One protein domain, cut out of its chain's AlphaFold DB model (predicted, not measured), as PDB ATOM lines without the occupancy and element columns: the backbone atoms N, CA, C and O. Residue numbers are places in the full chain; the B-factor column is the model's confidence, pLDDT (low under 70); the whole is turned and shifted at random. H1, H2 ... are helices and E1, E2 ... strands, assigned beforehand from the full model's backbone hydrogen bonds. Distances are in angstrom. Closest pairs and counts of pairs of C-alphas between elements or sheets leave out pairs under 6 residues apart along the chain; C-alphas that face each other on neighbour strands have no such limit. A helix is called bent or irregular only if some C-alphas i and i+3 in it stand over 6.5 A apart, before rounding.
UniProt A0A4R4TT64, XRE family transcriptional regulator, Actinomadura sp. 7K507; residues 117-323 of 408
ATOM      1  N   VAL A 117     -23.761  20.759  40.501       96.88
ATOM      2  CA  VAL A 117     -22.443  20.351  40.972       96.88
ATOM      3  C   VAL A 117     -21.416  21.347  40.448       96.88
ATOM      4  O   VAL A 117     -21.489  21.836  39.321       96.88
ATOM      5  N   ALA A 118     -20.449  21.709  41.279       97.31
ATOM      6  CA  ALA A 118     -19.340  22.529  40.828       97.31
ATOM      7  C   ALA A 118     -18.053  22.143  41.529       97.31
ATOM      8  O   ALA A 118     -18.031  21.959  42.744       97.31
ATOM      9  N   ARG A 119     -16.958  22.123  40.780       98.12
ATOM     10  CA  ARG A 119     -15.626  22.163  41.367       98.12
ATOM     11  C   ARG A 119     -15.208  23.618  41.529       98.12
ATOM     12  O   ARG A 119     -15.159  24.385  40.567       98.12
ATOM     13  N   SER A 120     -14.961  24.025  42.769       98.38
ATOM     14  CA  SER A 120     -14.460  25.357  43.092       98.38
ATOM     15  C   SER A 120     -12.941  25.332  43.130       98.38
ATOM     16  O   SER A 120     -12.356  24.609  43.929       98.38
ATOM     17  N   HIS A 121     -12.312  26.159  42.301       98.62
ATOM     18  CA  HIS A 121     -10.885  26.451  42.361       98.62
ATOM     19  C   HIS A 121     -10.689  27.812  43.007       98.62
ATOM     20  O   HIS A 121     -11.035  28.829  42.411       98.62
ATOM     21  N   LYS A 122     -10.119  27.845  44.204       98.56
ATOM     22  CA  LYS A 122      -9.767  29.071  44.917       98.56
ATOM     23  C   LYS A 122      -8.288  29.364  44.755       98.56
ATOM     24  O   LYS A 122      -7.454  28.509  45.032       98.56
ATOM     25  N   PHE A 123      -7.981  30.597  44.380       98.62
ATOM     26  CA  PHE A 123      -6.631  31.136  44.290       98.62
ATOM     27  C   PHE A 123      -6.443  32.125  45.438       98.62
ATOM     28  O   PHE A 123      -6.947  33.249  45.389       98.62
ATOM     29  N   ILE A 124      -5.776  31.681  46.504       98.56
ATOM     30  CA  ILE A 124      -5.541  32.477  47.712       98.56
ATOM     31  C   ILE A 124      -4.145  33.082  47.602       98.56
ATOM     32  O   ILE A 124      -3.148  32.401  47.847       98.56
ATOM     33  N   ALA A 125      -4.077  34.339  47.171       98.31
ATOM     34  CA  ALA A 125      -2.830  34.972  46.764       98.31
ATOM     35  C   ALA A 125      -2.193  35.799  47.886       98.31
ATOM     36  O   ALA A 125      -2.884  36.492  48.633       98.31
ATOM     37  N   ALA A 126      -0.865  35.775  47.958       98.00
ATOM     38  CA  ALA A 126      -0.060  36.571  48.876       98.00
ATOM     39  C   ALA A 126       1.259  36.997  48.223       98.00
ATOM     40  O   ALA A 126       1.820  36.277  47.394       98.00
ATOM     41  N   PHE A 127       1.790  38.141  48.650       97.31
ATOM     42  CA  PHE A 127       3.190  38.484  48.420       97.31
ATOM     43  C   PHE A 127       3.988  38.154  49.685       97.31
ATOM     44  O   PHE A 127       3.631  38.599  50.774       97.31
ATOM     45  N   ILE A 128       5.042  37.357  49.534       96.62
ATOM     46  CA  ILE A 128       5.907  36.881  50.621       96.62
ATOM     47  C   ILE A 128       7.344  37.408  50.523       96.62
ATOM     48  O   ILE A 128       8.138  37.174  51.431       96.62
ATOM     49  N   GLY A 129       7.687  38.106  49.437       95.19
ATOM     50  CA  GLY A 129       9.052  38.542  49.144       95.19
ATOM     51  C   GLY A 129       9.884  37.459  48.455       95.19
ATOM     52  O   GLY A 129       9.696  36.261  48.670       95.19
ATOM     53  N   SER A 130      10.812  37.870  47.589       94.00
ATOM     54  CA  SER A 130      11.632  36.942  46.795       94.00
ATOM     55  C   SER A 130      12.570  36.091  47.647       94.00
ATOM     56  O   SER A 130      12.745  34.914  47.355       94.00
ATOM     57  N   SER A 131      13.134  36.659  48.716       93.81
ATOM     58  CA  SER A 131      14.009  35.924  49.636       93.81
ATOM     59  C   SER A 131      13.249  34.821  50.370       93.81
ATOM     60  O   SER A 131      13.715  33.686  50.423       93.81
ATOM     61  N   SER A 132      12.041  35.117  50.861       95.12
ATOM     62  CA  SER A 132      11.173  34.108  51.475       95.12
ATOM     63  C   SER A 132      10.753  33.045  50.464       95.12
ATOM     64  O   SER A 132      10.738  31.865  50.794       95.12
ATOM     65  N   ALA A 133      10.437  33.441  49.225       95.38
ATOM     66  CA  ALA A 133      10.109  32.495  48.165       95.38
ATOM     67  C   ALA A 133      11.262  31.513  47.912       95.38
ATOM     68  O   ALA A 133      11.030  30.309  47.903       95.38
ATOM     69  N   GLU A 134      12.496  32.006  47.787       94.50
ATOM     70  CA  GLU A 134      13.692  31.173  47.608       94.50
ATOM     71  C   GLU A 134      13.963  30.265  48.818       94.50
ATOM     72  O   GLU A 134      14.263  29.083  48.653       94.50
ATOM     73  N   GLN A 135      13.822  30.783  50.040       94.38
ATOM     74  CA  GLN A 135      14.009  30.003  51.264       94.38
ATOM     75  C   GLN A 135      12.990  28.862  51.377       94.38
ATOM     76  O   GLN A 135      13.353  27.720  51.682       94.38
ATOM     77  N   VAL A 136      11.712  29.155  51.131       93.88
ATOM     78  CA  VAL A 136      10.640  28.158  51.213       93.88
ATOM     79  C   VAL A 136      10.832  27.094  50.135       93.88
ATOM     80  O   VAL A 136      10.765  25.905  50.439       93.88
ATOM     81  N   THR A 137      11.148  27.480  48.896       94.12
ATOM     82  CA  THR A 137      11.311  26.492  47.824       94.12
ATOM     83  C   THR A 137      12.591  25.672  47.939       94.12
ATOM     84  O   THR A 137      12.595  24.513  47.534       94.12
ATOM     85  N   SER A 138      13.652  26.219  48.540       91.44
ATOM     86  CA  SER A 138      14.909  25.494  48.789       91.44
ATOM     87  C   SER A 138      14.828  24.507  49.958       91.44
ATOM     88  O   SER A 138      15.650  23.598  50.049       91.44
ATOM     89  N   SER A 139      13.873  24.693  50.874       85.88
ATOM     90  CA  SER A 139      13.699  23.839  52.060       85.88
ATOM     91  C   SER A 139      12.681  22.711  51.869       85.88
ATOM     92  O   SER A 139      12.658  21.780  52.674       85.88
ATOM     93  N   GLY A 140      11.860  22.770  50.816       78.31
ATOM     94  CA  GLY A 140      10.841  21.768  50.507       78.31
ATOM     95  C   GLY A 140      11.131  20.958  49.243       78.31
ATOM     96  O   GLY A 140      11.937  21.337  48.396       78.31
ATOM     97  N   GLU A 141      10.404  19.856  49.073       86.81
ATOM     98  CA  GLU A 141      10.438  19.023  47.861       86.81
ATOM     99  C   GLU A 141       9.550  19.613  46.753       86.81
ATOM    100  O   GLU A 141       8.620  18.981  46.249       86.81
ATOM    101  N   PHE A 142       9.810  20.870  46.392       89.38
ATOM    102  CA  PHE A 142       9.044  21.561  45.365       89.38
ATOM    103  C   PHE A 142       9.341  21.012  43.968       89.38
ATOM    104  O   PHE A 142      10.492  20.831  43.567       89.38
ATOM    105  N   GLN A 143       8.284  20.832  43.185       86.69
ATOM    106  CA  GLN A 143       8.369  20.415  41.794       86.69
ATOM    107  C   GLN A 143       8.360  21.641  40.881       86.69
ATOM    108  O   GLN A 143       7.653  22.619  41.128       86.69
ATOM    109  N   GLY A 144       9.165  21.603  39.819       80.00
ATOM    110  CA  GLY A 144       9.150  22.647  38.798       80.00
ATOM    111  C   GLY A 144       7.827  22.657  38.033       80.00
ATOM    112  O   GLY A 144       7.229  21.610  37.792       80.00
ATOM    113  N   SER A 145       7.387  23.846  37.623       75.38
ATOM    114  CA  SER A 145       6.166  24.033  36.841       75.38
ATOM    115  C   SER A 145       6.126  23.145  35.594       75.38
ATOM    116  O   SER A 145       7.077  23.136  34.808       75.38
ATOM    117  N   GLY A 146       4.996  22.465  35.383       68.19
ATOM    118  CA  GLY A 146       4.726  21.700  34.165       68.19
ATOM    119  C   GLY A 146       4.633  22.575  32.900       68.19
ATOM    120  O   GLY A 146       4.535  23.801  32.987       68.19
ATOM    121  N   PRO A 147       4.617  21.960  31.703       60.97
ATOM    122  CA  PRO A 147       4.671  22.666  30.416       60.97
ATOM    123  C   PRO A 147       3.461  23.574  30.136       60.97
ATOM    124  O   PRO A 147       3.545  24.457  29.285       60.97
ATOM    125  N   SER A 148       2.344  23.372  30.838       66.12
ATOM    126  CA  SER A 148       1.123  24.173  30.712       66.12
ATOM    127  C   SER A 148       1.176  25.504  31.466       66.12
ATOM    128  O   SER A 148       0.323  26.353  31.229       66.12
ATOM    129  N   GLN A 149       2.158  25.725  32.347       78.31
ATOM    130  CA  GLN A 149       2.272  26.960  33.128       78.31
ATOM    131  C   GLN A 149       2.835  28.108  32.288       78.31
ATOM    132  O   GLN A 149       3.832  27.970  31.580       78.31
ATOM    133  N   TRP A 150       2.198  29.277  32.361       81.62
ATOM    134  CA  TRP A 150       2.559  30.414  31.501       81.62
ATOM    135  C   TRP A 150       3.701  31.245  32.079       81.62
ATOM    136  O   TRP A 150       4.409  31.939  31.343       81.62
ATOM    137  N   ILE A 151       3.862  31.176  33.399       86.81
ATOM    138  CA  ILE A 151       4.913  31.829  34.166       86.81
ATOM    139  C   ILE A 151       5.480  30.771  35.104       86.81
ATOM    140  O   ILE A 151       4.742  30.199  35.906       86.81
ATOM    141  N   SER A 152       6.780  30.506  34.984       89.88
ATOM    142  CA  SER A 152       7.450  29.455  35.745       89.88
ATOM    143  C   SER A 152       7.303  29.671  37.249       89.88
ATOM    144  O   SER A 152       7.597  30.751  37.762       89.88
ATOM    145  N   CYS A 153       6.867  28.620  37.932       94.00
ATOM    146  CA  CYS A 153       6.731  28.545  39.380       94.00
ATOM    147  C   CYS A 153       7.211  27.187  39.880       94.00
ATOM    148  O   CYS A 153       7.514  26.278  39.104       94.00
ATOM    149  N   GLN A 154       7.274  27.072  41.192       94.94
ATOM    150  CA  GLN A 154       7.467  25.828  41.905       94.94
ATOM    151  C   GLN A 154       6.182  25.493  42.653       94.94
ATOM    152  O   GLN A 154       5.528  26.398  43.168       94.94
ATOM    153  N   SER A 155       5.807  24.218  42.711       95.00
ATOM    154  CA  SER A 155       4.604  23.784  43.422       95.00
ATOM    155  C   SER A 155       4.841  22.561  44.293       95.00
ATOM    156  O   SER A 155       5.692  21.724  43.989       95.00
ATOM    157  N   ILE A 156       4.067  22.454  45.367       94.69
ATOM    158  CA  ILE A 156       4.039  21.286  46.244       94.69
ATOM    159  C   ILE A 156       2.603  21.045  46.732       94.69
ATOM    160  O   ILE A 156       1.912  22.024  47.036       94.69
ATOM    161  N   PRO A 157       2.161  19.782  46.861       95.50
ATOM    162  CA  PRO A 157       0.924  19.472  47.561       95.50
ATOM    163  C   PRO A 157       0.939  20.038  48.978       95.50
ATOM    164  O   PRO A 157       1.938  19.948  49.696       95.50
ATOM    165  N   PHE A 158      -0.185  20.605  49.393       94.31
ATOM    166  CA  PHE A 158      -0.350  21.249  50.684       94.31
ATOM    167  C   PHE A 158      -1.610  20.734  51.379       94.31
ATOM    168  O   PHE A 158      -2.669  20.573  50.773       94.31
ATOM    169  N   ALA A 159      -1.513  20.446  52.674       92.81
ATOM    170  CA  ALA A 159      -2.638  19.886  53.410       92.81
ATOM    171  C   ALA A 159      -3.725  20.947  53.650       92.81
ATOM    172  O   ALA A 159      -3.464  21.987  54.256       92.81
ATOM    173  N   HIS A 160      -4.960  20.647  53.248       93.62
ATOM    174  CA  HIS A 160      -6.150  21.427  53.583       93.62
ATOM    175  C   HIS A 160      -7.279  20.486  54.015       93.62
ATOM    176  O   HIS A 160      -7.428  19.392  53.476       93.62
ATOM    177  N   SER A 161      -8.081  20.885  55.002       90.19
ATOM    178  CA  SER A 161      -9.102  20.002  55.585       90.19
ATOM    179  C   SER A 161     -10.332  19.798  54.701       90.19
ATOM    180  O   SER A 161     -11.074  18.845  54.915       90.19
ATOM    181  N   SER A 162     -10.584  20.707  53.760       89.00
ATOM    182  CA  SER A 162     -11.807  20.708  52.945       89.00
ATOM    183  C   SER A 162     -11.626  20.237  51.503       89.00
ATOM    184  O   SER A 162     -12.623  20.024  50.823       89.00
ATOM    185  N   GLY A 163     -10.391  20.065  51.022       93.06
ATOM    186  CA  GLY A 163     -10.151  19.797  49.607       93.06
ATOM    187  C   GLY A 163      -8.689  19.545  49.266       93.06
ATOM    188  O   GLY A 163      -7.819  19.552  50.138       93.06
ATOM    189  N   GLN A 164      -8.427  19.318  47.980       96.25
ATOM    190  CA  GLN A 164      -7.065  19.193  47.462       96.25
ATOM    191  C   GLN A 164      -6.442  20.579  47.376       96.25
ATOM    192  O   GLN A 164      -7.080  21.504  46.884       96.25
ATOM    193  N   CYS A 165      -5.212  20.740  47.852       97.75
ATOM    194  CA  CYS A 165      -4.539  22.022  47.783       97.75
ATOM    195  C   CYS A 165      -3.099  21.859  47.321       97.75
ATOM    196  O   CYS A 165      -2.400  20.960  47.777       97.75
ATOM    197  N   ASP A 166      -2.667  22.758  46.447       96.62
ATOM    198  CA  ASP A 166      -1.277  22.931  46.056       96.62
ATOM    199  C   ASP A 166      -0.818  24.340  46.439       96.62
ATOM    200  O   ASP A 166      -1.543  25.325  46.271       96.62
ATOM    201  N   LEU A 167       0.407  24.455  46.950       97.75
ATOM    202  CA  LEU A 167       1.075  25.734  47.158       97.75
ATOM    203  C   LEU A 167       1.985  26.017  45.965       97.75
ATOM    204  O   LEU A 167       2.977  25.319  45.763       97.75
ATOM    205  N   HIS A 168       1.674  27.070  45.216       97.81
ATOM    206  CA  HIS A 168       2.489  27.586  44.122       97.81
ATOM    207  C   HIS A 168       3.306  28.787  44.590       97.81
ATOM    208  O   HIS A 168       2.755  29.732  45.151       97.81
ATOM    209  N   ILE A 169       4.609  28.779  44.320       97.56
ATOM    210  CA  ILE A 169       5.528  29.866  44.650       97.56
ATOM    211  C   ILE A 169       6.260  30.305  43.390       97.56
ATOM    212  O   ILE A 169       6.859  29.502  42.671       97.56
ATOM    213  N   TRP A 170       6.231  31.607  43.133       96.88
ATOM    214  CA  TRP A 170       6.981  32.233  42.060       96.88
ATOM    215  C   TRP A 170       8.232  32.930  42.599       96.88
ATOM    216  O   TRP A 170       8.184  33.556  43.661       96.88
ATOM    217  N   PRO A 171       9.339  32.925  41.835       95.06
ATOM    218  CA  PRO A 171      10.618  33.484  42.281       95.06
ATOM    219  C   PRO A 171      10.597  35.012  42.474       95.06
ATOM    220  O   PRO A 171      11.481  35.568  43.119       95.06
ATOM    221  N   PHE A 172       9.581  35.707  41.957       95.44
ATOM    222  CA  PHE A 172       9.345  37.130  42.228       95.44
ATOM    223  C   PHE A 172       8.593  37.388  43.544       95.44
ATOM    224  O   PHE A 172       8.149  38.506  43.777       95.44
ATOM    225  N   GLY A 173       8.450  36.386  44.416       96.19
ATOM    226  CA  GLY A 173       7.951  36.584  45.778       96.19
ATOM    227  C   GLY A 173       6.441  36.457  45.942       96.19
ATOM    228  O   GLY A 173       5.911  36.927  46.942       96.19
ATOM    229  N   VAL A 174       5.735  35.841  44.992       97.94
ATOM    230  CA  VAL A 174       4.295  35.569  45.118       97.94
ATOM    231  C   VAL A 174       4.066  34.113  45.489       97.94
ATOM    232  O   VAL A 174       4.682  33.220  44.911       97.94
ATOM    233  N   ALA A 175       3.140  33.890  46.417       98.31
ATOM    234  CA  ALA A 175       2.623  32.582  46.780       98.31
ATOM    235  C   ALA A 175       1.113  32.528  46.517       98.31
ATOM    236  O   ALA A 175       0.389  33.477  46.827       98.31
ATOM    237  N   ILE A 176       0.634  31.422  45.952       98.69
ATOM    238  CA  ILE A 176      -0.793  31.148  45.774       98.69
ATOM    239  C   ILE A 176      -1.077  29.742  46.284       98.69
ATOM    240  O   ILE A 176      -0.521  28.777  45.763       98.69
ATOM    241  N   PHE A 177      -1.983  29.622  47.253       98.69
ATOM    242  CA  PHE A 177      -2.635  28.338  47.498       98.69
ATOM    243  C   PHE A 177      -3.750  28.162  46.476       98.69
ATOM    244  O   PHE A 177      -4.680  28.973  46.416       98.69
ATOM    245  N   HIS A 178      -3.643  27.114  45.669       98.56
ATOM    246  CA  HIS A 178      -4.709  26.639  44.804       98.56
ATOM    247  C   HIS A 178      -5.479  25.569  45.568       98.56
ATOM    248  O   HIS A 178      -4.968  24.475  45.763       98.56
ATOM    249  N   LEU A 179      -6.667  25.905  46.067       98.56
ATOM    250  CA  LEU A 179      -7.538  24.980  46.795       98.56
ATOM    251  C   LEU A 179      -8.699  24.556  45.896       98.56
ATOM    252  O   LEU A 179      -9.382  25.402  45.322       98.56
ATOM    253  N   VAL A 180      -8.924  23.252  45.809       98.56
ATOM    254  CA  VAL A 180      -9.940  22.613  44.981       98.56
ATOM    255  C   VAL A 180     -10.938  21.881  45.867       98.56
ATOM    256  O   VAL A 180     -10.568  20.977  46.618       98.56
ATOM    257  N   GLU A 181     -12.205  22.272  45.772       97.69
ATOM    258  CA  GLU A 181     -13.307  21.718  46.562       97.69
ATOM    259  C   GLU A 181     -14.454  21.311  45.636       97.69
ATOM    260  O   GLU A 181     -14.950  22.133  44.863       97.69
ATOM    261  N   ASP A 182     -14.887  20.054  45.719       96.69
ATOM    262  CA  ASP A 182     -16.077  19.577  45.017       96.69
ATOM    263  C   ASP A 182     -17.328  19.952  45.823       96.69
ATOM    264  O   ASP A 182     -17.439  19.654  47.015       96.69
ATOM    265  N   LEU A 183     -18.273  20.629  45.174       96.31
ATOM    266  CA  LEU A 183     -19.478  21.171  45.786       96.31
ATOM    267  C   LEU A 183     -20.718  20.570  45.132       96.31
ATOM    268  O   LEU A 183     -20.829  20.510  43.909       96.31
ATOM    269  N   THR A 184     -21.694  20.213  45.959       96.56
ATOM    270  CA  THR A 184     -23.068  19.940  45.533       96.56
ATOM    271  C   THR A 184     -23.956  20.954  46.224       96.56
ATOM    272  O   THR A 184     -24.035  20.979  47.455       96.56
ATOM    273  N   LEU A 185     -24.568  21.841  45.445       94.69
ATOM    274  CA  LEU A 185     -25.267  23.008  45.966       94.69
ATOM    275  C   LEU A 185     -26.729  22.979  45.530       94.69
ATOM    276  O   LEU A 185     -27.007  22.665  44.376       94.69
ATOM    277  N   PRO A 186     -27.671  23.319  46.426       94.19
ATOM    278  CA  PRO A 186     -29.092  23.294  46.098       94.19
ATOM    279  C   PRO A 186     -29.540  24.503  45.262       94.19
ATOM    280  O   PRO A 186     -30.654  24.484  44.753       94.19
ATOM    281  N   ASN A 187     -28.727  25.568  45.200       95.38
ATOM    282  CA  ASN A 187     -28.982  26.807  44.456       95.38
ATOM    283  C   ASN A 187     -27.761  27.749  44.478       95.38
ATOM    284  O   ASN A 187     -26.790  27.520  45.212       95.38
ATOM    285  N   ILE A 188     -27.799  28.826  43.684       96.81
ATOM    286  CA  ILE A 188     -26.696  29.798  43.570       96.81
ATOM    287  C   ILE A 188     -26.576  30.663  44.836       96.81
ATOM    288  O   ILE A 188     -25.474  31.042  45.234       96.81
ATOM    289  N   ALA A 189     -27.676  30.927  45.538       95.00
ATOM    290  CA  ALA A 189     -27.681  31.624  46.822       95.00
ATOM    291  C   ALA A 189     -26.831  30.888  47.871       95.00
ATOM    292  O   ALA A 189     -26.047  31.507  48.597       95.00
ATOM    293  N   SER A 190     -26.904  29.555  47.892       93.94
ATOM    294  CA  SER A 190     -26.067  28.710  48.747       93.94
ATOM    295  C   SER A 190     -24.590  28.818  48.372       93.94
ATOM    296  O   SER A 190     -23.748  28.895  49.269       93.94
ATOM    297  N   LEU A 191     -24.265  28.908  47.072       96.00
ATOM    298  CA  LEU A 191     -22.899  29.200  46.623       96.00
ATOM    299  C   LEU A 191     -22.418  30.550  47.159       96.00
ATOM    300  O   LEU A 191     -21.306  30.644  47.673       96.00
ATOM    301  N   ALA A 192     -23.238  31.596  47.035       94.31
ATOM    302  CA  ALA A 192     -22.876  32.949  47.440       94.31
ATOM    303  C   ALA A 192     -22.544  33.027  48.938       94.31
ATOM    304  O   ALA A 192     -21.499  33.565  49.318       94.31
ATOM    305  N   LEU A 193     -23.389  32.426  49.780       91.06
ATOM    306  CA  LEU A 193     -23.172  32.346  51.226       91.06
ATOM    307  C   LEU A 193     -21.945  31.493  51.572       91.06
ATOM    308  O   LEU A 193     -21.082  31.931  52.336       91.06
ATOM    309  N   TRP A 194     -21.813  30.304  50.975       93.19
ATOM    310  CA  TRP A 194     -20.642  29.443  51.174       93.19
ATOM    311  C   TRP A 194     -19.343  30.162  50.799       93.19
ATOM    312  O   TRP A 194     -18.351  30.113  51.532       93.19
ATOM    313  N   ARG A 195     -19.348  30.878  49.674       93.38
ATOM    314  CA  ARG A 195     -18.204  31.639  49.179       93.38
ATOM    315  C   ARG A 195     -17.816  32.739  50.161       93.38
ATOM    316  O   ARG A 195     -16.642  32.851  50.500       93.38
ATOM    317  N   MET A 196     -18.783  33.520  50.646       87.62
ATOM    318  CA  MET A 196     -18.528  34.586  51.620       87.62
ATOM    319  C   MET A 196     -17.829  34.049  52.875       87.62
ATOM    320  O   MET A 196     -16.849  34.639  53.332       87.62
ATOM    321  N   ARG A 197     -18.292  32.907  53.397       88.00
ATOM    322  CA  ARG A 197     -17.715  32.270  54.590       88.00
ATOM    323  C   ARG A 197     -16.320  31.734  54.324       88.00
ATOM    324  O   ARG A 197     -15.359  32.105  54.997       88.00
ATOM    325  N   SER A 198     -16.229  30.879  53.315       92.69
ATOM    326  CA  SER A 198     -15.014  30.135  53.022       92.69
ATOM    327  C   SER A 198     -13.871  31.047  52.585       92.69
ATOM    328  O   SER A 198     -12.720  30.739  52.856       92.69
ATOM    329  N   TYR A 199     -14.153  32.203  51.977       93.25
ATOM    330  CA  TYR A 199     -13.123  33.191  51.653       93.25
ATOM    331  C   TYR A 199     -12.440  33.726  52.910       93.25
ATOM    332  O   TYR A 199     -11.213  33.745  52.977       93.25
ATOM    333  N   SER A 200     -13.220  34.123  53.919       89.00
ATOM    334  CA  SER A 200     -12.671  34.641  55.173       89.00
ATOM    335  C   SER A 200     -11.866  33.577  55.922       89.00
ATOM    336  O   SER A 200     -10.770  33.862  56.403       89.00
ATOM    337  N   GLU A 201     -12.395  32.354  56.012       91.38
ATOM    338  CA  GLU A 201     -11.725  31.225  56.669       91.38
ATOM    339  C   GLU A 201     -10.412  30.867  55.951       91.38
ATOM    340  O   GLU A 201      -9.363  30.769  56.588       91.38
ATOM    341  N   ASN A 202     -10.439  30.776  54.619       95.62
ATOM    342  CA  ASN A 202      -9.275  30.402  53.820       95.62
ATOM    343  C   ASN A 202      -8.196  31.492  53.794       95.62
ATOM    344  O   ASN A 202      -7.012  31.167  53.768       95.62
ATOM    345  N   MET A 203      -8.559  32.780  53.854       96.19
ATOM    346  CA  MET A 203      -7.574  33.862  54.008       96.19
ATOM    347  C   MET A 203      -6.857  33.795  55.357       96.19
ATOM    348  O   MET A 203      -5.635  33.960  55.413       96.19
ATOM    349  N   ALA A 204      -7.596  33.544  56.441       94.94
ATOM    350  CA  ALA A 204      -7.014  33.393  57.771       94.94
ATOM    351  C   ALA A 204      -6.099  32.160  57.836       94.94
ATOM    352  O   ALA A 204      -4.967  32.253  58.313       94.94
ATOM    353  N   TRP A 205      -6.557  31.032  57.284       97.44
ATOM    354  CA  TRP A 205      -5.773  29.805  57.171       97.44
ATOM    355  C   TRP A 205      -4.489  30.009  56.354       97.44
ATOM    356  O   TRP A 205      -3.402  29.679  56.831       97.44
ATOM    357  N   ALA A 206      -4.581  30.597  55.160       97.94
ATOM    358  CA  ALA A 206      -3.421  30.834  54.302       97.94
ATOM    359  C   ALA A 206      -2.421  31.780  54.970       97.94
ATOM    360  O   ALA A 206      -1.221  31.527  54.945       97.94
ATOM    361  N   THR A 207      -2.907  32.831  55.637       98.12
ATOM    362  CA  THR A 207      -2.061  33.755  56.404       98.12
ATOM    363  C   THR A 207      -1.274  33.022  57.487       98.12
ATOM    364  O   THR A 207      -0.057  33.172  57.556       98.12
ATOM    365  N   ALA A 208      -1.935  32.191  58.298       97.31
ATOM    366  CA  ALA A 208      -1.266  31.435  59.353       97.31
ATOM    367  C   ALA A 208      -0.183  30.493  58.797       97.31
ATOM    368  O   ALA A 208       0.937  30.469  59.310       97.31
ATOM    369  N   ASN A 209      -0.485  29.767  57.717       97.44
ATOM    370  CA  ASN A 209       0.467  28.845  57.096       97.44
ATOM    371  C   ASN A 209       1.646  29.574  56.448       97.44
ATOM    372  O   ASN A 209       2.784  29.135  56.596       97.44
ATOM    373  N   LEU A 210       1.417  30.704  55.773       97.12
ATOM    374  CA  LEU A 210       2.508  31.478  55.180       97.12
ATOM    375  C   LEU A 210       3.443  32.025  56.251       97.12
ATOM    376  O   LEU A 210       4.646  31.871  56.104       97.12
ATOM    377  N   ARG A 211       2.916  32.577  57.351       97.44
ATOM    378  CA  ARG A 211       3.746  33.045  58.475       97.44
ATOM    379  C   ARG A 211       4.600  31.930  59.063       97.44
ATOM    380  O   ARG A 211       5.763  32.150  59.378       97.44
ATOM    381  N   GLN A 212       4.041  30.727  59.176       95.69
ATOM    382  CA  GLN A 212       4.788  29.560  59.634       95.69
ATOM    383  C   GLN A 212       5.892  29.154  58.644       95.69
ATOM    384  O   GLN A 212       6.997  28.834  59.074       95.69
ATOM    385  N   LEU A 213       5.605  29.162  57.339       95.19
ATOM    386  CA  LEU A 213       6.562  28.785  56.293       95.19
ATOM    387  C   LEU A 213       7.695  29.804  56.140       95.19
ATOM    388  O   LEU A 213       8.844  29.420  55.936       95.19
ATOM    389  N   THR A 214       7.374  31.094  56.214       96.06
ATOM    390  CA  THR A 214       8.330  32.180  55.978       96.06
ATOM    391  C   THR A 214       9.040  32.627  57.255       96.06
ATOM    392  O   THR A 214      10.136  33.169  57.179       96.06
ATOM    393  N   GLY A 215       8.437  32.417  58.430       95.44
ATOM    394  CA  GLY A 215       8.916  32.963  59.703       95.44
ATOM    395  C   GLY A 215       8.653  34.465  59.880       95.44
ATOM    396  O   GLY A 215       9.201  35.071  60.800       95.44
ATOM    397  N   HIS A 216       7.832  35.070  59.015       93.81
ATOM    398  CA  HIS A 216       7.579  36.511  58.963       93.81
ATOM    399  C   HIS A 216       6.126  36.847  59.339       93.81
ATOM    400  O   HIS A 216       5.198  36.422  58.659       93.81
ATOM    401  N   GLU A 217       5.919  37.629  60.407       92.69
ATOM    402  CA  GLU A 217       4.588  37.996  60.942       92.69
ATOM    403  C   GLU A 217       3.809  39.001  60.075       92.69
ATOM    404  O   GLU A 217       2.582  39.092  60.152       92.69
ATOM    405  N   ASP A 218       4.500  39.775  59.247       90.25
ATOM    406  CA  ASP A 218       3.916  40.768  58.344       90.25
ATOM    407  C   ASP A 218       3.334  40.150  57.065       90.25
ATOM    408  O   ASP A 218       2.567  40.801  56.356       90.25
ATOM    409  N   VAL A 219       3.611  38.869  56.803       94.12
ATOM    410  CA  VAL A 219       3.021  38.139  55.680       94.12
ATOM    411  C   VAL A 219       1.539  37.860  55.937       94.12
ATOM    412  O   VAL A 219       1.137  37.375  57.001       94.12
ATOM    413  N   SER A 220       0.713  38.137  54.926       94.56
ATOM    414  CA  SER A 220      -0.724  37.857  54.939       94.56
ATOM    415  C   SER A 220      -1.257  37.543  53.547       94.56
ATOM    416  O   SER A 220      -0.786  38.113  52.562       94.56
ATOM    417  N   ALA A 221      -2.278  36.688  53.473       95.88
ATOM    418  CA  ALA A 221      -3.043  36.491  52.248       95.88
ATOM    419  C   ALA A 221      -3.812  37.770  51.890       95.88
ATOM    420  O   ALA A 221      -4.535  38.327  52.718       95.88
ATOM    421  N   SER A 222      -3.661  38.228  50.651       93.00
ATOM    422  CA  SER A 222      -4.199  39.501  50.170       93.00
ATOM    423  C   SER A 222      -5.664  39.393  49.757       93.00
ATOM    424  O   SER A 222      -6.458  40.280  50.063       93.00
ATOM    425  N   TYR A 223      -6.027  38.328  49.039       94.75
ATOM    426  CA  TYR A 223      -7.378  38.108  48.521       94.75
ATOM    427  C   TYR A 223      -7.593  36.644  48.114       94.75
ATOM    428  O   TYR A 223      -6.649  35.853  48.047       94.75
ATOM    429  N   VAL A 224      -8.850  36.308  47.811       96.38
ATOM    430  CA  VAL A 224      -9.250  35.039  47.189       96.38
ATOM    431  C   VAL A 224     -10.047  35.337  45.929       96.38
ATOM    432  O   VAL A 224     -11.033  36.080  45.977       96.38
ATOM    433  N   LEU A 225      -9.659  34.728  44.815       96.75
ATOM    434  CA  LEU A 225     -10.477  34.650  43.604       96.75
ATOM    435  C   LEU A 225     -10.903  33.197  43.390       96.75
ATOM    436  O   LEU A 225     -10.139  32.292  43.719       96.75
ATOM    437  N   SER A 226     -12.105  32.970  42.860       97.00
ATOM    438  CA  SER A 226     -12.552  31.622  42.503       97.00
ATOM    439  C   SER A 226     -12.845  31.508  41.022       97.00
ATOM    440  O   SER A 226     -13.452  32.410  40.438       97.00
ATOM    441  N   ALA A 227     -12.484  30.356  40.472       98.44
ATOM    442  CA  ALA A 227     -13.062  29.821  39.258       98.44
ATOM    443  C   ALA A 227     -13.985  28.641  39.607       98.44
ATOM    444  O   ALA A 227     -13.693  27.872  40.526       98.44
ATOM    445  N   TYR A 228     -15.097  28.503  38.892       98.56
ATOM    446  CA  TYR A 228     -16.076  27.437  39.087       98.56
ATOM    447  C   TYR A 228     -16.208  26.606  37.822       98.56
ATOM    448  O   TYR A 228     -16.596  27.115  36.771       98.56
ATOM    449  N   TRP A 229     -15.917  25.318  37.943       98.25
ATOM    450  CA  TRP A 229     -16.183  24.337  36.908       98.25
ATOM    451  C   TRP A 229     -17.524  23.673  37.195       98.25
ATOM    452  O   TRP A 229     -17.634  22.865  38.115       98.25
ATOM    453  N   VAL A 230     -18.565  24.066  36.465       97.81
ATOM    454  CA  VAL A 230     -19.939  23.626  36.729       97.81
ATOM    455  C   VAL A 230     -20.237  22.366  35.930       97.81
ATOM    456  O   VAL A 230     -20.132  22.354  34.700       97.81
ATOM    457  N   THR A 231     -20.659  21.322  36.631       90.62
ATOM    458  CA  THR A 231     -21.159  20.071  36.061       90.62
ATOM    459  C   THR A 231     -22.604  19.865  36.502       90.62
ATOM    460  O   THR A 231     -23.021  20.336  37.555       90.62
ATOM    461  N   ASP A 232     -23.391  19.183  35.678       88.69
ATOM    462  CA  ASP A 232     -24.769  18.809  36.017       88.69
ATOM    463  C   ASP A 232     -25.670  19.988  36.468       88.69
ATOM    464  O   ASP A 232     -26.260  19.932  37.548       88.69
ATOM    465  N   PRO A 233     -25.773  21.084  35.687       92.62
ATOM    466  CA  PRO A 233     -26.726  22.147  35.988       92.62
ATOM    467  C   PRO A 233     -28.166  21.629  35.868       92.62
ATOM    468  O   PRO A 233     -28.544  21.084  34.832       92.62
ATOM    469  N   GLU A 234     -28.991  21.843  36.895       93.62
ATOM    470  CA  GLU A 234     -30.413  21.458  36.867       93.62
ATOM    471  C   GLU A 234     -31.327  22.564  36.304       93.62
ATOM    472  O   GLU A 234     -32.543  22.379  36.212       93.62
ATOM    473  N   TRP A 235     -30.772  23.723  35.921       92.75
ATOM    474  CA  TRP A 235     -31.554  24.793  35.298       92.75
ATOM    475  C   TRP A 235     -32.037  24.398  33.894       92.75
ATOM    476  O   TRP A 235     -31.309  23.736  33.151       92.75
ATOM    477  N   PRO A 236     -33.227  24.871  33.483       89.25
ATOM    478  CA  PRO A 236     -33.636  24.844  32.082       89.25
ATOM    479  C   PRO A 236     -32.620  25.547  31.169       89.25
ATOM    480  O   PRO A 236     -31.936  26.480  31.599       89.25
ATOM    481  N   GLU A 237     -32.548  25.135  29.899       87.12
ATOM    482  CA  GLU A 237     -31.601  25.688  28.915       87.12
ATOM    483  C   GLU A 237     -31.753  27.209  28.770       87.12
ATOM    484  O   GLU A 237     -30.758  27.927  28.686       87.12
ATOM    485  N   GLU A 238     -32.988  27.716  28.836       88.94
ATOM    486  CA  GLU A 238     -33.297  29.145  28.771       88.94
ATOM    487  C   GLU A 238     -32.716  29.968  29.932       88.94
ATOM    488  O   GLU A 238     -32.440  31.152  29.750       88.94
ATOM    489  N   ASN A 239     -32.486  29.347  31.093       91.94
ATOM    490  CA  ASN A 239     -31.993  30.012  32.302       91.94
ATOM    491  C   ASN A 239     -30.501  29.754  32.552       91.94
ATOM    492  O   ASN A 239     -29.913  30.357  33.452       91.94
ATOM    493  N   LEU A 240     -29.877  28.860  31.781       93.81
ATOM    494  CA  LEU A 240     -28.502  28.425  32.010       93.81
ATOM    495  C   LEU A 240     -27.497  29.580  31.890       93.81
ATOM    496  O   LEU A 240     -26.597  29.692  32.721       93.81
ATOM    497  N   ASP A 241     -27.646  30.455  30.892       94.88
ATOM    498  CA  ASP A 241     -26.729  31.589  30.698       94.88
ATOM    499  C   ASP A 241     -26.773  32.556  31.894       94.88
ATOM    500  O   ASP A 241     -25.730  32.907  32.453       94.88
ATOM    501  N   ASP A 242     -27.975  32.918  32.347       95.75
ATOM    502  CA  ASP A 242     -28.181  33.805  33.496       95.75
ATOM    503  C   ASP A 242     -27.726  33.166  34.814       95.75
ATOM    504  O   ASP A 242     -27.128  33.843  35.658       95.75
ATOM    505  N   ALA A 243     -27.938  31.858  34.984       96.81
ATOM    506  CA  ALA A 243     -27.429  31.107  36.125       96.81
ATOM    507  C   ALA A 243     -25.895  31.137  36.169       96.81
ATOM    508  O   ALA A 243     -25.307  31.492  37.194       96.81
ATOM    509  N   LEU A 244     -25.225  30.860  35.045       97.69
ATOM    510  CA  LEU A 244     -23.766  30.909  34.965       97.69
ATOM    511  C   LEU A 244     -23.242  32.333  35.202       97.69
ATOM    512  O   LEU A 244     -22.319  32.519  35.994       97.69
ATOM    513  N   ARG A 245     -23.857  33.368  34.616       97.69
ATOM    514  CA  ARG A 245     -23.503  34.769  34.923       97.69
ATOM    515  C   ARG A 245     -23.620  35.070  36.413       97.69
ATOM    516  O   ARG A 245     -22.706  35.657  36.981       97.69
ATOM    517  N   THR A 246     -24.679  34.591  37.057       96.94
ATOM    518  CA  THR A 246     -24.890  34.770  38.500       96.94
ATOM    519  C   THR A 246     -23.842  34.019  39.330       96.94
ATOM    520  O   THR A 246     -23.343  34.564  40.311       96.94
ATOM    521  N   ILE A 247     -23.427  32.812  38.926       97.56
ATOM    522  CA  ILE A 247     -22.309  32.072  39.552       97.56
ATOM    523  C   ILE A 247     -20.979  32.819  39.398       97.56
ATOM    524  O   ILE A 247     -20.140  32.779  40.299       97.56
ATOM    525  N   CYS A 248     -20.780  33.515  38.277       97.25
ATOM    526  CA  CYS A 248     -19.603  34.347  38.023       97.25
ATOM    527  C   CYS A 248     -19.541  35.563  38.972       97.25
ATOM    528  O   CYS A 248     -18.462  35.972  39.415       97.25
ATOM    529  N   THR A 249     -20.701  36.106  39.354       95.06
ATOM    530  CA  THR A 249     -20.860  37.296  40.211       95.06
ATOM    531  C   THR A 249     -21.767  37.041  41.431       95.06
ATOM    532  O   THR A 249     -22.639  37.848  41.746       95.06
ATOM    533  N   PRO A 250     -21.526  36.000  42.249       91.50
ATOM    534  CA  PRO A 250     -22.512  35.484  43.204       91.50
ATOM    535  C   PRO A 250     -22.830  36.468  44.338       91.50
ATOM    536  O   PRO A 250     -23.869  36.382  44.988       91.50
ATOM    537  N   ARG A 251     -21.961  37.463  44.563       89.25
ATOM    538  CA  ARG A 251     -22.168  38.515  45.562       89.25
ATOM    539  C   ARG A 251     -23.360  39.425  45.248       89.25
ATOM    540  O   ARG A 251     -23.850  40.061  46.172       89.25
ATOM    541  N   ILE A 252     -23.849  39.469  44.005       91.06
ATOM    542  CA  ILE A 252     -25.057  40.238  43.652       91.06
ATOM    543  C   ILE A 252     -26.314  39.738  44.376       91.06
ATOM    544  O   ILE A 252     -27.278  40.487  44.506       91.06
ATOM    545  N   LEU A 253     -26.293  38.493  44.862       91.75
ATOM    546  CA  LEU A 253     -27.380  37.899  45.639       91.75
ATOM    547  C   LEU A 253     -27.381  38.352  47.102       91.75
ATOM    548  O   LEU A 253     -28.386  38.203  47.791       91.75
ATOM    549  N   LEU A 254     -26.260  38.885  47.595       88.12
ATOM    550  CA  LEU A 254     -26.065  39.186  49.009       88.12
ATOM    551  C   LEU A 254     -26.221  40.679  49.293       88.12
ATOM    552  O   LEU A 254     -25.849  41.540  48.492       88.12
ATOM    553  N   GLN A 255     -26.703  40.996  50.493       79.62
ATOM    554  CA  GLN A 255     -26.673  42.366  50.994       79.62
ATOM    555  C   GLN A 255     -25.231  42.821  51.274       79.62
ATOM    556  O   GLN A 255     -24.339  42.021  51.555       79.62
ATOM    557  N   ARG A 256     -24.989  44.138  51.226       68.31
ATOM    558  CA  ARG A 256     -23.644  44.720  51.406       68.31
ATOM    559  C   ARG A 256     -23.007  44.365  52.755       68.31
ATOM    560  O   ARG A 256     -21.788  44.230  52.821       68.31
ATOM    561  N   GLU A 257     -23.830  44.222  53.788       64.31
ATOM    562  CA  GLU A 257     -23.435  43.972  55.181       64.31
ATOM    563  C   GLU A 257     -23.848  42.573  55.649       64.31
ATOM    564  O   GLU A 257     -24.086  42.377  56.835       64.31
ATOM    565  N   ALA A 258     -23.960  41.618  54.721       61.66
ATOM    566  CA  ALA A 258     -24.487  40.302  55.036       61.66
ATOM    567  C   ALA A 258     -23.731  39.624  56.210       61.66
ATOM    568  O   ALA A 258     -22.508  39.464  56.176       61.66
ATOM    569  N   GLN A 259     -24.470  39.263  57.258       61.12
ATOM    570  CA  GLN A 259     -24.092  38.492  58.436       61.12
ATOM    571  C   GLN A 259     -24.821  37.148  58.393       61.12
ATOM    572  O   GLN A 259     -26.033  37.147  58.536       61.12
ATOM    573  N   PHE A 260     -24.102  36.023  58.277       62.72
ATOM    574  CA  PHE A 260     -24.620  34.645  58.127       62.72
ATOM    575  C   PHE A 260     -25.844  34.267  58.997       62.72
ATOM    576  O   PHE A 260     -25.724  33.534  59.981       62.72
ATOM    577  N   LEU A 261     -27.032  34.725  58.616       68.31
ATOM    578  CA  LEU A 261     -28.298  34.534  59.317       68.31
ATOM    579  C   LEU A 261     -29.298  33.890  58.356       68.31
ATOM    580  O   LEU A 261     -29.244  34.109  57.148       68.31
ATOM    581  N   GLU A 262     -30.255  33.128  58.890       64.00
ATOM    582  CA  GLU A 262     -31.263  32.433  58.070       64.00
ATOM    583  C   GLU A 262     -32.065  33.406  57.189       64.00
ATOM    584  O   GLU A 262     -32.332  33.133  56.022       64.00
ATOM    585  N   SER A 263     -32.350  34.605  57.704       71.69
ATOM    586  CA  SER A 263     -33.012  35.672  56.949       71.69
ATOM    587  C   SER A 263     -32.245  36.108  55.697       71.69
ATOM    588  O   SER A 263     -32.845  36.624  54.760       71.69
ATOM    589  N   GLU A 264     -30.924  35.932  55.663       78.50
ATOM    590  CA  GLU A 264     -30.115  36.269  54.487       78.50
ATOM    591  C   GLU A 264     -30.213  35.218  53.405       78.50
ATOM    592  O   GLU A 264     -30.200  35.557  52.224       78.50
ATOM    593  N   ARG A 265     -30.343  33.952  53.804       84.44
ATOM    594  CA  ARG A 265     -30.553  32.858  52.866       84.44
ATOM    595  C   ARG A 265     -31.846  33.057  52.094       84.44
ATOM    596  O   ARG A 265     -31.818  33.051  50.869       84.44
ATOM    597  N   GLU A 266     -32.945  33.320  52.794       86.62
ATOM    598  CA  GLU A 266     -34.238  33.575  52.152       86.62
ATOM    599  C   GLU A 266     -34.172  34.767  51.187       86.62
ATOM    600  O   GLU A 266     -34.733  34.729  50.091       86.62
ATOM    601  N   GLN A 267     -33.466  35.834  51.564       89.00
ATOM    602  CA  GLN A 267     -33.300  37.013  50.713       89.00
ATOM    603  C   GLN A 267     -32.419  36.741  49.493       89.00
ATOM    604  O   GLN A 267     -32.747  37.207  48.401       89.00
ATOM    605  N   ALA A 268     -31.331  35.989  49.659       91.81
ATOM    606  CA  ALA A 268     -30.447  35.601  48.569       91.81
ATOM    607  C   ALA A 268     -31.170  34.688  47.572       91.81
ATOM    608  O   ALA A 268     -31.086  34.910  46.366       91.81
ATOM    609  N   GLU A 269     -31.962  33.729  48.059       93.94
ATOM    610  CA  GLU A 269     -32.806  32.872  47.222       93.94
ATOM    611  C   GLU A 269     -33.881  33.688  46.484       93.94
ATOM    612  O   GLU A 269     -34.139  33.467  45.302       93.94
ATOM    613  N   GLN A 270     -34.487  34.690  47.131       92.12
ATOM    614  CA  GLN A 270     -35.406  35.611  46.451       92.12
ATOM    615  C   GLN A 270     -34.705  36.457  45.380       92.12
ATOM    616  O   GLN A 270     -35.293  36.714  44.328       92.12
ATOM    617  N   ALA A 271     -33.478  36.916  45.634       93.00
ATOM    618  CA  ALA A 271     -32.682  37.646  44.652       93.00
ATOM    619  C   ALA A 271     -32.339  36.755  43.449       93.00
ATOM    620  O   ALA A 271     -32.495  37.196  42.313       93.00
ATOM    621  N   GLU A 272     -31.976  35.495  43.691       94.81
ATOM    622  CA  GLU A 272     -31.693  34.508  42.647       94.81
ATOM    623  C   GLU A 272     -32.912  34.298  41.751       94.81
ATOM    624  O   GLU A 272     -32.814  34.483  40.540       94.81
ATOM    625  N   ARG A 273     -34.090  34.035  42.335       94.38
ATOM    626  CA  ARG A 273     -35.338  33.892  41.564       94.38
ATOM    627  C   ARG A 273     -35.619  35.119  40.703       94.38
ATOM    628  O   ARG A 273     -35.968  34.988  39.537       94.38
ATOM    629  N   ARG A 274     -35.439  36.326  41.252       93.06
ATOM    630  CA  ARG A 274     -35.641  37.571  40.492       93.06
ATOM    631  C   ARG A 274     -34.678  37.689  39.317       93.06
ATOM    632  O   ARG A 274     -35.107  38.185  38.281       93.06
ATOM    633  N   ILE A 275     -33.420  37.288  39.472       92.38
ATOM    634  CA  ILE A 275     -32.435  37.341  38.385       92.38
ATOM    635  C   ILE A 275     -32.775  36.306  37.317       92.38
ATOM    636  O   ILE A 275     -32.875  36.675  36.155       92.38
ATOM    637  N   LEU A 276     -33.048  35.057  37.701       91.88
ATOM    638  CA  LEU A 276     -33.389  34.001  36.741       91.88
ATOM    639  C   LEU A 276     -34.694  34.289  35.985       91.88
ATOM    640  O   LEU A 276     -34.825  33.922  34.828       91.88
ATOM    641  N   THR A 277     -35.652  34.986  36.605       91.31
ATOM    642  CA  THR A 277     -36.902  35.373  35.935       91.31
ATOM    643  C   THR A 277     -36.773  36.633  35.069       91.31
ATOM    644  O   THR A 277     -37.439  36.731  34.042       91.31
ATOM    645  N   ASN A 278     -35.970  37.626  35.473       90.25
ATOM    646  CA  ASN A 278     -35.888  38.919  34.771       90.25
ATOM    647  C   ASN A 278     -34.662  39.061  33.854       90.25
ATOM    648  O   ASN A 278     -34.550  40.068  33.152       90.25
ATOM    649  N   GLY A 279     -33.758  38.085  33.880       89.06
ATOM    650  CA  GLY A 279     -32.465  38.118  33.213       89.06
ATOM    651  C   GLY A 279     -31.370  38.795  34.041       89.06
ATOM    652  O   GLY A 279     -31.619  39.688  34.861       89.06
ATOM    653  N   HIS A 280     -30.127  38.384  33.799       90.56
ATOM    654  CA  HIS A 280     -28.936  38.984  34.385       90.56
ATOM    655  C   HIS A 280     -28.429  40.148  33.506       90.56
ATOM    656  O   HIS A 280     -28.295  40.022  32.290       90.56
ATOM    657  N   ASP A 281     -28.079  41.294  34.106       85.44
ATOM    658  CA  ASP A 281     -27.700  42.508  33.353       85.44
ATOM    659  C   ASP A 281     -26.401  42.366  32.529       85.44
ATOM    660  O   ASP A 281     -26.200  43.057  31.531       85.44
ATOM    661  N   GLY A 282     -25.522  41.452  32.946       84.19
ATOM    662  CA  GLY A 282     -24.264  41.113  32.281       84.19
ATOM    663  C   GLY A 282     -23.187  42.187  32.421       84.19
ATOM    664  O   GLY A 282     -22.158  42.112  31.752       84.19
ATOM    665  N   SER A 283     -23.406  43.201  33.258       86.75
ATOM    666  CA  SER A 283     -22.492  44.333  33.365       86.75
ATOM    667  C   SER A 283     -21.174  43.903  34.007       86.75
ATOM    668  O   SER A 283     -21.154  43.321  35.090       86.75
ATOM    669  N   GLY A 284     -20.052  44.180  33.336       88.69
ATOM    670  CA  GLY A 284     -18.722  43.774  33.808       88.69
ATOM    671  C   GLY A 284     -18.434  42.271  33.701       88.69
ATOM    672  O   GLY A 284     -17.486  41.801  34.332       88.69
ATOM    673  N   ILE A 285     -19.229  41.531  32.920       96.00
ATOM    674  CA  ILE A 285     -19.008  40.118  32.606       96.00
ATOM    675  C   ILE A 285     -18.633  39.988  31.129       96.00
ATOM    676  O   ILE A 285     -19.318  40.512  30.253       96.00
ATOM    677  N   GLU A 286     -17.562  39.254  30.848       97.81
ATOM    678  CA  GLU A 286     -17.139  38.931  29.489       97.81
ATOM    679  C   GLU A 286     -17.420  37.451  29.200       97.81
ATOM    680  O   GLU A 286     -16.896  36.583  29.910       97.81
ATOM    681  N   PRO A 287     -18.246  37.138  28.185       97.62
ATOM    682  CA  PRO A 287     -18.500  35.763  27.792       97.62
ATOM    683  C   PRO A 287     -17.319  35.192  27.000       97.62
ATOM    684  O   PRO A 287     -16.651  35.886  26.232       97.62
ATOM    685  N   PHE A 288     -17.106  33.891  27.143       97.69
ATOM    686  CA  PHE A 288     -16.215  33.082  26.319       97.69
ATOM    687  C   PHE A 288     -16.786  31.663  26.185       97.69
ATOM    688  O   PHE A 288     -17.865  31.356  26.683       97.69
ATOM    689  N   GLY A 289     -16.072  30.784  25.487       92.94
ATOM    690  CA  GLY A 289     -16.560  29.447  25.151       92.94
ATOM    691  C   GLY A 289     -17.012  29.364  23.700       92.94
ATOM    692  O   GLY A 289     -16.749  30.257  22.888       92.94
ATOM    693  N   LEU A 290     -17.634  28.246  23.351       92.06
ATOM    694  CA  LEU A 290     -17.998  27.929  21.977       92.06
ATOM    695  C   LEU A 290     -19.406  27.344  21.957       92.06
ATOM    696  O   LEU A 290     -19.668  26.344  22.618       92.06
ATOM    697  N   SER A 291     -20.298  27.962  21.178       89.06
ATOM    698  CA  SER A 291     -21.700  27.546  21.057       89.06
ATOM    699  C   SER A 291     -21.820  26.045  20.784       89.06
ATOM    700  O   SER A 291     -21.197  25.533  19.854       89.06
ATOM    701  N   GLY A 292     -22.625  25.348  21.589       87.94
ATOM    702  CA  GLY A 292     -22.814  23.893  21.514       87.94
ATOM    703  C   GLY A 292     -21.674  23.047  22.101       87.94
ATOM    704  O   GLY A 292     -21.803  21.832  22.166       87.94
ATOM    705  N   VAL A 293     -20.575  23.663  22.549       93.56
ATOM    706  CA  VAL A 293     -19.413  22.979  23.147       93.56
ATOM    707  C   VAL A 293     -19.215  23.382  24.604       93.56
ATOM    708  O   VAL A 293     -18.957  22.523  25.444       93.56
ATOM    709  N   SER A 294     -19.334  24.673  24.923       96.12
ATOM    710  CA  SER A 294     -19.177  25.206  26.280       96.12
ATOM    711  C   SER A 294     -19.758  26.612  26.444       96.12
ATOM    712  O   SER A 294     -19.873  27.357  25.469       96.12
ATOM    713  N   ILE A 295     -20.041  26.994  27.693       97.50
ATOM    714  CA  ILE A 295     -20.317  28.376  28.110       97.50
ATOM    715  C   ILE A 295     -19.297  28.770  29.173       97.50
ATOM    716  O   ILE A 295     -19.094  28.047  30.147       97.50
ATOM    717  N   GLY A 296     -18.667  29.927  29.002       98.06
ATOM    718  CA  GLY A 296     -17.760  30.514  29.975       98.06
ATOM    719  C   GLY A 296     -18.083  31.978  30.223       98.06
ATOM    720  O   GLY A 296     -18.449  32.706  29.304       98.06
ATOM    721  N   HIS A 297     -17.911  32.425  31.461       98.62
ATOM    722  CA  HIS A 297     -18.010  33.836  31.813       98.62
ATOM    723  C   HIS A 297     -16.873  34.218  32.749       98.62
ATOM    724  O   HIS A 297     -16.579  33.491  33.696       98.62
ATOM    725  N   ALA A 298     -16.256  35.369  32.503       98.56
ATOM    726  CA  ALA A 298     -15.264  35.962  33.388       98.56
ATOM    727  C   ALA A 298     -15.763  37.316  33.896       98.56
ATOM    728  O   ALA A 298     -16.428  38.055  33.171       98.56
ATOM    729  N   SER A 299     -15.448  37.645  35.142       97.25
ATOM    730  CA  SER A 299     -15.747  38.933  35.759       97.25
ATOM    731  C   SER A 299     -14.665  39.290  36.774       97.25
ATOM    732  O   SER A 299     -13.857  38.452  37.169       97.25
ATOM    733  N   TRP A 300     -14.711  40.517  37.295       93.62
ATOM    734  CA  TRP A 300     -13.875  40.908  38.437       93.62
ATOM    735  C   TRP A 300     -14.080  40.006  39.671       93.62
ATOM    736  O   TRP A 300     -13.209  39.890  40.529       93.62
ATOM    737  N   SER A 301     -15.254  39.380  39.794       91.69
ATOM    738  CA  SER A 301     -15.599  38.543  40.944       91.69
ATOM    739  C   SER A 301     -15.208  37.080  40.770       91.69
ATOM    740  O   SER A 301     -15.273  36.341  41.751       91.69
ATOM    741  N   GLY A 302     -14.813  36.627  39.589       95.81
ATOM    742  CA  GLY A 302     -14.468  35.228  39.368       95.81
ATOM    743  C   GLY A 302     -14.747  34.780  37.950       95.81
ATOM    744  O   GLY A 302     -15.136  35.573  37.092       95.81
ATOM    745  N   VAL A 303     -14.547  33.488  37.732       98.56
ATOM    746  CA  VAL A 303     -14.743  32.840  36.439       98.56
ATOM    747  C   VAL A 303     -15.641  31.631  36.618       98.56
ATOM    748  O   VAL A 303     -15.598  30.951  37.639       98.56
ATOM    749  N   VAL A 304     -16.470  31.350  35.628       98.62
ATOM    750  CA  VAL A 304     -17.273  30.133  35.570       98.62
ATOM    751  C   VAL A 304     -17.121  29.505  34.199       98.62
ATOM    752  O   VAL A 304     -17.005  30.210  33.191       98.62
ATOM    753  N   TYR A 305     -17.130  28.181  34.159       98.56
ATOM    754  CA  TYR A 305     -17.106  27.422  32.924       98.56
ATOM    755  C   TYR A 305     -17.986  26.181  33.034       98.56
ATOM    756  O   TYR A 305     -17.939  25.464  34.032       98.56
ATOM    757  N   HIS A 306     -18.774  25.937  31.994       97.69
ATOM    758  CA  HIS A 306     -19.602  24.752  31.842       97.69
ATOM    759  C   HIS A 306     -19.316  24.093  30.479       97.69
ATOM    760  O   HIS A 306     -19.623  24.687  29.437       97.69
ATOM    761  N   PRO A 307     -18.711  22.891  30.449       96.19
ATOM    762  CA  PRO A 307     -18.448  22.152  29.217       96.19
ATOM    763  C   PRO A 307     -19.628  21.236  28.842       96.19
ATOM    764  O   PRO A 307     -19.864  20.221  29.492       96.19
ATOM    765  N   PHE A 308     -20.320  21.512  27.736       89.81
ATOM    766  CA  PHE A 308     -21.322  20.581  27.188       89.81
ATOM    767  C   PHE A 308     -20.680  19.349  26.546       89.81
ATOM    768  O   PHE A 308     -21.237  18.256  26.575       89.81
ATOM    769  N   SER A 309     -19.519  19.541  25.917       89.25
ATOM    770  CA  SER A 309     -18.770  18.497  25.211       89.25
ATOM    771  C   SER A 309     -17.332  18.453  25.732       89.25
ATOM    772  O   SER A 309     -16.468  19.103  25.142       89.25
ATOM    773  N   PRO A 310     -17.050  17.710  26.821       85.75
ATOM    774  CA  PRO A 310     -15.739  17.706  27.477       85.75
ATOM    775  C   PRO A 310     -14.560  17.394  26.544       85.75
ATOM    776  O   PRO A 310     -13.502  17.992  26.689       85.75
ATOM    777  N   ASP A 311     -14.760  16.537  25.538       89.00
ATOM    778  CA  ASP A 311     -13.714  16.163  24.570       89.00
ATOM    779  C   ASP A 311     -13.359  17.280  23.568       89.00
ATOM    780  O   ASP A 311     -12.337  17.209  22.886       89.00
ATOM    781  N   GLN A 312     -14.219  18.293  23.427       90.81
ATOM    782  CA  GLN A 312     -14.041  19.423  22.501       90.81
ATOM    783  C   GLN A 312     -13.865  20.764  23.224       90.81
ATOM    784  O   GLN A 312     -13.425  21.746  22.614       90.81
ATOM    785  N   ALA A 313     -14.261  20.821  24.492       94.69
ATOM    786  CA  ALA A 313     -14.147  21.980  25.357       94.69
ATOM    787  C   ALA A 313     -12.692  22.207  25.802       94.69
ATOM    788  O   ALA A 313     -11.798  21.400  25.548       94.69
ATOM    789  N   LEU A 314     -12.454  23.341  26.459       94.19
ATOM    790  CA  LEU A 314     -11.197  23.584  27.165       94.19
ATOM    791  C   LEU A 314     -11.003  22.528  28.251       94.19
ATOM    792  O   LEU A 314     -11.987  22.067  28.828       94.19
ATOM    793  N   ALA A 315      -9.757  22.178  28.569       93.94
ATOM    794  CA  ALA A 315      -9.500  21.390  29.762       93.94
ATOM    795  C   ALA A 315      -9.577  22.293  31.000       93.94
ATOM    796  O   ALA A 315      -9.190  23.463  30.972       93.94
ATOM    797  N   GLU A 316     -10.013  21.735  32.126       95.00
ATOM    798  CA  GLU A 316     -10.042  22.440  33.413       95.00
ATOM    799  C   GLU A 316      -8.658  22.983  33.801       95.00
ATOM    800  O   GLU A 316      -8.523  24.113  34.274       95.00
ATOM    801  N   SER A 317      -7.600  22.230  33.491       93.69
ATOM    802  CA  SER A 317      -6.215  22.658  33.694       93.69
ATOM    803  C   SER A 317      -5.828  23.905  32.897       93.69
ATOM    804  O   SER A 317      -4.955  24.648  33.342       93.69
ATOM    805  N   ASP A 318      -6.451  24.156  31.741       93.69
ATOM    806  CA  ASP A 318      -6.157  25.338  30.920       93.69
ATOM    807  C   ASP A 318      -6.692  26.607  31.594       93.69
ATOM    808  O   ASP A 318      -5.997  27.627  31.652       93.69
ATOM    809  N   LEU A 319      -7.897  26.516  32.169       95.12
ATOM    810  CA  LEU A 319      -8.517  27.573  32.968       95.12
ATOM    811  C   LEU A 319      -7.669  27.880  34.207       95.12
ATOM    812  O   LEU A 319      -7.311  29.033  34.453       95.12
ATOM    813  N   VAL A 320      -7.286  26.835  34.947       96.62
ATOM    814  CA  VAL A 320      -6.448  26.944  36.150       96.62
ATOM    815  C   VAL A 320      -5.087  27.562  35.824       96.62
ATOM    816  O   VAL A 320      -4.640  28.461  36.533       96.62
ATOM    817  N   ALA A 321      -4.428  27.137  34.741       95.06
ATOM    818  CA  ALA A 321      -3.138  27.694  34.335       95.06
ATOM    819  C   ALA A 321      -3.238  29.181  33.948       95.06
ATOM    820  O   ALA A 321      -2.354  29.971  34.291       95.06
ATOM    821  N   CYS A 322      -4.317  29.575  33.261       95.62
ATOM    822  CA  CYS A 322      -4.579  30.973  32.924       95.62
ATOM    823  C   CYS A 322      -4.815  31.827  34.180       95.62
ATOM    824  O   CYS A 322      -4.286  32.939  34.279       95.62
ATOM    825  N   GLU A 323      -5.564  31.309  35.154       97.44
ATOM    826  CA  GLU A 323      -5.812  32.002  36.420       97.44
ATOM    827  C   GLU A 323      -4.551  32.118  37.274       97.44
ATOM    828  O   GLU A 323      -4.202  33.220  37.683       97.44
TER     829      GLU A 323
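AT A GLANCE: This is residues 117 to 323 of the 408 residues of the protein "XRE family transcriptional regulator" of Actinomadura sp. 7K507 (UniProt A0A4R4TT64). One long, twisted sheet of eight strands makes the core, with the long helix H2 and H3 packed on one face and the short H6 on the other. H4 and H5 gather at the first end of H2, off the sheet, while H1 packs at its last end. The 207 printed residues have six named helices and eight named strands, in the order E1 H1 E2 E3 E4 H2 E5 H3 H4 H5 E6 E7 E8 H6. The sheet runs E2 E3 E4 E1 E5 E8 E7 E6 and is mixed, as is the class, helices and strands. The whole is compact, with a radius of gyration of the C-alphas of 18.1 A and spans of 54 by 42 by 28 A.

HOW THE PARTS SIT: Start at E1, residues 117 to 127, an inner strand. H1, residues 130 to 139, is on the sheet at a height of 9.0 A. Look next at E2, residues 154 to 158, E3, residues 164 to 170, and E4, residues 174 to 185: a meander of two hairpins, each strand the antiparallel neighbour of the one before, with N 154 and O 169 2.9 A apart and N 168 and O 176 2.8 A, within hydrogen-bond range. E4, H2, residues 188 to 214, and E5, residues 223 to 231, form a split strand-helix-strand unit, two strands running the same way with E1 between them; its crossover is right-handed. E1 is antiparallel to E4, with N 120 and O 181 2.8 A apart, and to E5, with N 121 and O 227 2.8 A. H2, the hub, stands 7.8 A over the sheet; it touches H1 with residues 213 to 214 alone, closest at the C-alphas of Ser 132 and Thr 214, 5.7 A. H3, residues 237 to 248, is on the same face; it is irregular, with C-alphas 238 and 241 7.3 A apart. H4, residues 250 to 253, and H5, residues 262 to 278, are not on the sheet; H5 touches H2 at the C-alphas of Ala 268 and Ala 189, 5.1 A. E6, residues 285 to 290, E7, residues 294 to 299, and E8, residues 302 to 307, make a second meander, with N 288 and O 296 2.8 A apart and N 304 and O 297 2.9 A; E8 is parallel to E5, with N 228 and O 303 2.8 A. H6, residues 316 to 323, is on the opposite face from H2, over E1 and E5. Every O i to N i+4 pair is within range in H1, H5 and H6, 22 of 23 in H2 and 6 of 8 in H3; H4 is too short for one.

IN THESE COORDINATES: Find C-alpha 117 at (-22.443, 20.351, 40.972); E1 runs 32.3 A from there. E4, 32.1 A long, bends by 54 degrees at residue 182. H2 begins at C-alpha 188, (-26.696, 29.798, 43.570), and runs 37.2 A with a kink of 28 degrees near residue 197. H6 ends at C-alpha 323, (-5.812, 32.002, 36.420).

THE WHOLE: The two C-alphas farthest apart, Ser 139 and Asn 278, are 54.6 A apart. The printed part has no cut. The link from H1 to E2, 14 residues, is long. The pLDDT is under 70 at residues 146 to 148 and 256 to 262.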